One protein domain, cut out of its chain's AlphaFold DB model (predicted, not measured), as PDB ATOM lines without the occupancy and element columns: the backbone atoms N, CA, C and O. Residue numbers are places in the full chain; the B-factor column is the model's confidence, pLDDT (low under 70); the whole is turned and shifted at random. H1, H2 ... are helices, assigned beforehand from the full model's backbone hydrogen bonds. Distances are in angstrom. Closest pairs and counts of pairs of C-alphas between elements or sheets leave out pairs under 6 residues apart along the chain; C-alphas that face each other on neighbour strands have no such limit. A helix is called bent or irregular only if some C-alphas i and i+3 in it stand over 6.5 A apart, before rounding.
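AT A GLANCE: This is residues 10 to 63 of the 166 residues of the protein "Delta(8)-fatty-acid desaturase 2-like" of Senna tora (UniProt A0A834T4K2). The longest helix, H2, and H1 lie side by side as a helical hairpin, and H3 leaves the hairpin from beside the later part of H2 as an arm crosswise to it, whose residues 57 to 63 stick out. The printed part has 54 residues with three named helices, in the order H1, H2, H3, and no named strand; the class is all helix. The whole is compact, with a radius of gyration of the C-alphas of 10.8 A, and spans 29 by 24 by 17 A.

IN THESE COORDINATES: H2, residues 30 to 45, is 20.9 A from first to last C-alpha and begins with C-alpha 30 at (174.425, 148.372, 112.116). It is neither bent nor irregular, but only just: C-alphas 42 and 45 are 6.1 A apart. H1, residues 10 to 22, is 18.0 A long and begins with C-alpha 10 at (156.294, 148.826, 127.402). H3, residues 49 to 61, is also 18.0 A long and ends with C-alpha 61 at (180.860, 131.723, 126.934).

HOW THE PARTS SIT: H2 touches H1, the closest C-alphas being those of Gly 18 and Gln 37, 4.9 A apart. They form a helical hairpin and run opposite ways at a tilt of 37 degrees, only just steep. H2, with residues 37 to 42 alone, touches residue 49 alone of H3; the closest C-alphas are those of Gly 41 and Ile 49, 5.8 A apart. Their lines are about perpendicular, at 78 degrees. H1 and H3 are close but not clearly touching, with the closest C-alphas, of Gly 22 and Lys 53, 7.4 A apart. In H1 and H3 every O i to N i+4 pair is within hydrogen-bond range; in H2, 10 of 12 are.

THE WHOLE: The two C-alphas farthest apart, of Leu 10 and Ser 62, are 30.6 A apart. The link from H2 to H3 is tight and that from H1 to H2 short. Residues 57 to 63, of which 57 to 61 belong to H3, stand free. The printed part has no cut; its mean pLDDT is 90.4, and no printed residue is under 70.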
ATOM      1  N   LEU A  10     155.368 148.038 128.210       94.12
ATOM      2  CA  LEU A  10     156.294 148.826 127.402       94.12
ATOM      3  C   LEU A  10     157.731 148.703 127.919       94.12
ATOM      4  O   LEU A  10     158.646 148.528 127.120       94.12
ATOM      5  N   TRP A  11     157.925 148.744 129.240       93.62
ATOM      6  CA  TRP A  11     159.237 148.580 129.867       93.62
ATOM      7  C   TRP A  11     159.817 147.184 129.627       93.62
ATOM      8  O   TRP A  11     160.993 147.029 129.304       93.62
ATOM      9  N   MET A  12     158.988 146.146 129.747       94.19
ATOM     10  CA  MET A  12     159.428 144.780 129.478       94.19
ATOM     11  C   MET A  12     159.847 144.626 128.010       94.19
ATOM     12  O   MET A  12     160.922 144.107 127.707       94.19
ATOM     13  N   GLN A  13     159.025 145.136 127.088       94.44
ATOM     14  CA  GLN A  13     159.289 145.039 125.656       94.44
ATOM     15  C   GLN A  13     160.524 145.844 125.235       94.44
ATOM     16  O   GLN A  13     161.281 145.386 124.376       94.44
ATOM     17  N   SER A  14     160.760 147.013 125.838       92.06
ATOM     18  CA  SER A  14     161.956 147.812 125.559       92.06
ATOM     19  C   SER A  14     163.233 147.097 126.006       92.06
ATOM     20  O   SER A  14     164.226 147.135 125.281       92.06
ATOM     21  N   SER A  15     163.194 146.370 127.129       90.94
ATOM     22  CA  SER A  15     164.320 145.549 127.592       90.94
ATOM     23  C   SER A  15     164.664 144.431 126.603       90.94
ATOM     24  O   SER A  15     165.834 144.251 126.266       90.94
ATOM     25  N   TYR A  16     163.662 143.705 126.095       91.62
ATOM     26  CA  TYR A  16     163.884 142.665 125.082       91.62
ATOM     27  C   TYR A  16     164.408 143.245 123.766       91.62
ATOM     28  O   TYR A  16     165.351 142.719 123.182       91.62
ATOM     29  N   MET A  17     163.860 144.382 123.335       91.44
ATOM     30  CA  MET A  17     164.334 145.071 122.135       91.44
ATOM     31  C   MET A  17     165.799 145.518 122.265       91.44
ATOM     32  O   MET A  17     166.576 145.377 121.318       91.44
ATOM     33  N   GLY A  18     166.205 146.020 123.436       91.06
ATOM     34  CA  GLY A  18     167.598 146.362 123.736       91.06
ATOM     35  C   GLY A  18     168.534 145.149 123.682       91.06
ATOM     36  O   GLY A  18     169.594 145.221 123.061       91.06
ATOM     37  N   HIS A  19     168.111 144.020 124.254       92.44
ATOM     38  CA  HIS A  19     168.843 142.752 124.203       92.44
ATOM     39  C   HIS A  19     169.038 142.260 122.757       92.44
ATOM     40  O   HIS A  19     170.167 142.035 122.317       92.44
ATOM     41  N   ASP A  20     167.954 142.147 121.988       92.12
ATOM     42  CA  ASP A  20     167.987 141.569 120.639       92.12
ATOM     43  C   ASP A  20     168.726 142.476 119.647       92.12
ATOM     44  O   ASP A  20     169.485 142.006 118.791       92.12
ATOM     45  N   SER A  21     168.562 143.796 119.784       90.75
ATOM     46  CA  SER A  21     169.345 144.759 119.003       90.75
ATOM     47  C   SER A  21     170.829 144.695 119.365       90.75
ATOM     48  O   SER A  21     171.667 144.886 118.484       90.75
ATOM     49  N   GLY A  22     171.171 144.360 120.617       87.25
ATOM     50  CA  GLY A  22     172.529 144.086 121.100       87.25
ATOM     51  C   GLY A  22     173.237 142.950 120.360       87.25
ATOM     52  O   GLY A  22     174.444 143.039 120.124       87.25
ATOM     53  N   HIS A  23     172.473 141.952 119.910       90.06
ATOM     54  CA  HIS A  23     172.945 140.845 119.066       90.06
ATOM     55  C   HIS A  23     173.020 141.188 117.575       90.06
ATOM     56  O   HIS A  23     173.468 140.363 116.782       90.06
ATOM     57  N   TYR A  24     172.601 142.394 117.179       87.75
ATOM     58  CA  TYR A  24     172.519 142.843 115.784       87.75
ATOM     59  C   TYR A  24     171.610 141.973 114.894       87.75
ATOM     60  O   TYR A  24     171.815 141.903 113.685       87.75
ATOM     61  N   GLN A  25     170.591 141.324 115.473       85.38
ATOM     62  CA  GLN A  25     169.668 140.447 114.734       85.38
ATOM     63  C   GLN A  25     168.342 141.123 114.354       85.38
ATOM     64  O   GLN A  25     167.588 140.586 113.547       85.38
ATOM     65  N   VAL A  26     168.052 142.308 114.904       86.38
ATOM     66  CA  VAL A  26     166.757 142.986 114.713       86.38
ATOM     67  C   VAL A  26     166.706 143.758 113.396       86.38
ATOM     68  O   VAL A  26     165.728 143.672 112.658       86.38
ATOM     69  N   MET A  27     167.752 144.527 113.085       90.12
ATOM     70  CA  MET A  27     167.803 145.368 111.884       90.12
ATOM     71  C   MET A  27     168.980 144.997 110.987       90.12
ATOM     72  O   MET A  27     170.038 144.604 111.470       90.12
ATOM     73  N   LYS A  28     168.827 145.202 109.673       87.31
ATOM     74  CA  LYS A  28     169.900 144.981 108.685       87.31
ATOM     75  C   LYS A  28     171.056 145.975 108.837       87.31
ATOM     76  O   LYS A  28     172.202 145.642 108.559       87.31
ATOM     77  N   ASN A  29     170.760 147.193 109.291       91.38
ATOM     78  CA  ASN A  29     171.728 148.282 109.367       91.38
ATOM     79  C   ASN A  29     172.349 148.358 110.770       91.38
ATOM     80  O   ASN A  29     171.644 148.440 111.779       91.38
ATOM     81  N   ARG A  30     173.683 148.387 110.845       88.00
ATOM     82  CA  ARG A  30     174.425 148.372 112.116       88.00
ATOM     83  C   ARG A  30     174.205 149.628 112.969       88.00
ATOM     84  O   ARG A  30     174.000 149.496 114.173       88.00
ATOM     85  N   ASN A  31     174.176 150.807 112.347       89.81
ATOM     86  CA  ASN A  31     174.005 152.092 113.043       89.81
ATOM     87  C   ASN A  31     172.631 152.191 113.716       89.81
ATOM     88  O   ASN A  31     172.520 152.621 114.859       89.81
ATOM     89  N   PHE A  32     171.587 151.698 113.046       89.62
ATOM     90  CA  PHE A  32     170.245 151.653 113.624       89.62
ATOM     91  C   PHE A  32     170.164 150.700 114.823       89.62
ATOM     92  O   PHE A  32     169.547 151.046 115.828       89.62
ATOM     93  N   ASN A  33     170.839 149.543 114.777       90.31
ATOM     94  CA  ASN A  33     170.947 148.667 115.950       90.31
ATOM     95  C   ASN A  33     171.678 149.355 117.111       90.31
ATOM     96  O   ASN A  33     171.214 149.266 118.240       90.31
ATOM     97  N   GLN A  34     172.778 150.072 116.858       89.75
ATOM     98  CA  GLN A  34     173.486 150.819 117.907       89.75
ATOM     99  C   GLN A  34     172.617 151.918 118.524       89.75
ATOM    100  O   GLN A  34     172.573 152.051 119.744       89.75
ATOM    101  N   PHE A  35     171.882 152.667 117.702       91.75
ATOM    102  CA  PHE A  35     170.950 153.674 118.195       91.75
ATOM    103  C   PHE A  35     169.853 153.051 119.069       91.75
ATOM    104  O   PHE A  35     169.611 153.520 120.179       91.75
ATOM    105  N   ALA A  36     169.245 151.948 118.619       90.75
ATOM    106  CA  ALA A  36     168.240 151.226 119.395       90.75
ATOM    107  C   ALA A  36     168.803 150.691 120.721       90.75
ATOM    108  O   ALA A  36     168.146 150.798 121.752       90.75
ATOM    109  N   GLN A  37     170.041 150.193 120.728       90.81
ATOM    110  CA  GLN A  37     170.725 149.755 121.945       90.81
ATOM    111  C   GLN A  37     170.932 150.904 122.942       90.81
ATOM    112  O   GLN A  37     170.708 150.725 124.136       90.81
ATOM    113  N   ILE A  38     171.352 152.081 122.469       91.69
ATOM    114  CA  ILE A  38     171.566 153.253 123.328       91.69
ATOM    115  C   ILE A  38     170.229 153.754 123.880       91.69
ATOM    116  O   ILE A  38     170.119 154.001 125.078       91.69
ATOM    117  N   LEU A  39     169.202 153.845 123.033       92.44
ATOM    118  CA  LEU A  39     167.878 154.311 123.433       92.44
ATOM    119  C   LEU A  39     167.205 153.343 124.419       92.44
ATOM    120  O   LEU A  39     166.767 153.751 125.494       92.44
ATOM    121  N   CYS A  40     167.136 152.052 124.090       92.00
ATOM    122  CA  CYS A  40     166.477 151.057 124.933       92.00
ATOM    123  C   CYS A  40     167.298 150.713 126.182       92.00
ATOM    124  O   CYS A  40     166.732 150.648 127.273       92.00
ATOM    125  N   GLY A  41     168.612 150.528 126.039       88.06
ATOM    126  CA  GLY A  41     169.526 150.183 127.131       88.06
ATOM    127  C   GLY A  41     169.778 151.358 128.072       88.06
ATOM    128  O   GLY A  41     169.370 151.329 129.231       88.06
ATOM    129  N   ASN A  42     170.393 152.433 127.569       89.62
ATOM    130  CA  ASN A  42     170.802 153.544 128.432       89.62
ATOM    131  C   ASN A  42     169.615 154.423 128.852       89.62
ATOM    132  O   ASN A  42     169.520 154.775 130.025       89.62
ATOM    133  N   CYS A  43     168.715 154.790 127.930       88.94
ATOM    134  CA  CYS A  43     167.662 155.769 128.239       88.94
ATOM    135  C   CYS A  43     166.406 155.152 128.869       88.94
ATOM    136  O   CYS A  43     165.853 155.743 129.793       88.94
ATOM    137  N   LEU A  44     165.932 153.998 128.380       89.81
ATOM    138  CA  LEU A  44     164.692 153.389 128.885       89.81
ATOM    139  C   LEU A  44     164.920 152.468 130.089       89.81
ATOM    140  O   LEU A  44     164.168 152.552 131.054       89.81
ATOM    141  N   THR A  45     165.932 151.596 130.049       88.75
ATOM    142  CA  THR A  45     166.215 150.658 131.155       88.75
ATOM    143  C   THR A  45     167.272 151.159 132.139       88.75
ATOM    144  O   THR A  45     167.319 150.662 133.262       88.75
ATOM    145  N   GLY A  46     168.090 152.147 131.762       89.94
ATOM    146  CA  GLY A  46     169.154 152.691 132.616       89.94
ATOM    147  C   GLY A  46     170.392 151.793 132.723       89.94
ATOM    148  O   GLY A  46     171.214 151.989 133.616       89.94
ATOM    149  N   ILE A  47     170.532 150.798 131.842       88.56
ATOM    150  CA  ILE A  47     171.636 149.835 131.850       88.56
ATOM    151  C   ILE A  47     172.651 150.229 130.778       88.56
ATOM    152  O   ILE A  47     172.309 150.386 129.606       88.56
ATOM    153  N   SER A  48     173.924 150.332 131.171       91.56
ATOM    154  CA  SER A  48     175.012 150.582 130.223       91.56
ATOM    155  C   SER A  48     175.128 149.442 129.217       91.56
ATOM    156  O   SER A  48     175.414 148.301 129.592       91.56
ATOM    157  N   ILE A  49     174.979 149.759 127.928       89.81
ATOM    158  CA  ILE A  49     175.104 148.766 126.852       89.81
ATOM    159  C   ILE A  49     176.495 148.123 126.811       89.81
ATOM    160  O   ILE A  49     176.631 146.953 126.460       89.81
ATOM    161  N   VAL A  50     177.537 148.873 127.178       90.44
ATOM    162  CA  VAL A  50     178.919 148.375 127.182       90.44
ATOM    163  C   VAL A  50     179.095 147.332 128.280       90.44
ATOM    164  O   VAL A  50     179.602 146.243 128.018       90.44
ATOM    165  N   TRP A  51     178.620 147.644 129.489       90.62
ATOM    166  CA  TRP A  51     178.650 146.710 130.611       90.62
ATOM    167  C   TRP A  51     177.830 145.459 130.306       90.62
ATOM    168  O   TRP A  51     178.336 144.350 130.464       90.62
ATOM    169  N   TRP A  52     176.609 145.645 129.790       92.12
ATOM    170  CA  TRP A  52     175.735 144.540 129.416       92.12
ATOM    171  C   TRP A  52     176.395 143.634 128.375       92.12
ATOM    172  O   TRP A  52     176.432 142.430 128.571       92.12
ATOM    173  N   LYS A  53     177.003 144.176 127.310       90.38
ATOM    174  CA  LYS A  53     177.714 143.350 126.316       90.38
ATOM    175  C   LYS A  53     178.857 142.549 126.933       90.38
ATOM    176  O   LYS A  53     179.061 141.402 126.548       90.38
ATOM    177  N   TRP A  54     179.613 143.143 127.855       90.25
ATOM    178  CA  TRP A  54     180.730 142.459 128.502       90.25
ATOM    179  C   TRP A  54     180.254 141.288 129.371       90.25
ATOM    180  O   TRP A  54     180.711 140.162 129.169       90.25
ATOM    181  N   THR A  55     179.296 141.523 130.274       89.81
ATOM    182  CA  THR A  55     178.752 140.465 131.140       89.81
ATOM    183  C   THR A  55     177.991 139.412 130.346       89.81
ATOM    184  O   THR A  55     178.181 138.220 130.568       89.81
ATOM    185  N   HIS A  56     177.190 139.833 129.368       92.31
ATOM    186  CA  HIS A  56     176.376 138.948 128.538       92.31
ATOM    187  C   HIS A  56     177.231 138.034 127.662       92.31
ATOM    188  O   HIS A  56     176.962 136.841 127.562       92.31
ATOM    189  N   ASN A  57     178.312 138.548 127.069       90.56
ATOM    190  CA  ASN A  57     179.236 137.708 126.302       90.56
ATOM    191  C   ASN A  57     179.946 136.678 127.194       90.56
ATOM    192  O   ASN A  57     180.133 135.539 126.771       90.56
ATOM    193  N   ALA A  58     180.321 137.056 128.421       89.38
ATOM    194  CA  ALA A  58     180.900 136.127 129.390       89.38
ATOM    195  C   ALA A  58     179.885 135.059 129.841       89.38
ATOM    196  O   ALA A  58     180.240 133.886 129.932       89.38
ATOM    197  N   HIS A  59     178.615 135.433 130.028       91.00
ATOM    198  CA  HIS A  59     177.529 134.482 130.257       91.00
ATOM    199  C   HIS A  59     177.423 133.474 129.105       91.00
ATOM    200  O   HIS A  59     177.532 132.280 129.348       91.00
ATOM    201  N   HIS A  60     177.337 133.929 127.845       90.06
ATOM    202  CA  HIS A  60     177.261 133.037 126.671       90.06
ATOM    203  C   HIS A  60     178.476 132.122 126.496       90.06
ATOM    204  O   HIS A  60     178.349 131.028 125.947       90.06
ATOM    205  N   LEU A  61     179.651 132.545 126.965       92.19
ATOM    206  CA  LEU A  61     180.860 131.723 126.934       92.19
ATOM    207  C   LEU A  61     180.795 130.555 127.927       92.19
ATOM    208  O   LEU A  61     181.311 129.474 127.645       92.19
ATOM    209  N   SER A  62     180.177 130.761 129.086       87.19
ATOM    210  CA  SER A  62     180.119 129.769 130.159       87.19
ATOM    211  C   SER A  62     178.749 129.736 130.832       87.19
ATOM    212  O   SER A  62     178.652 129.867 132.053       87.19
ATOM    213  N   CYS A  63     177.696 129.540 130.036       87.38
ATOM    214  CA  CYS A  63     176.319 129.507 130.523       87.38
ATOM    215  C   CYS A  63     176.153 128.447 131.612       87.38
ATOM    216  O   CYS A  63     176.532 127.286 131.426       87.38
TER     217      CYS A  63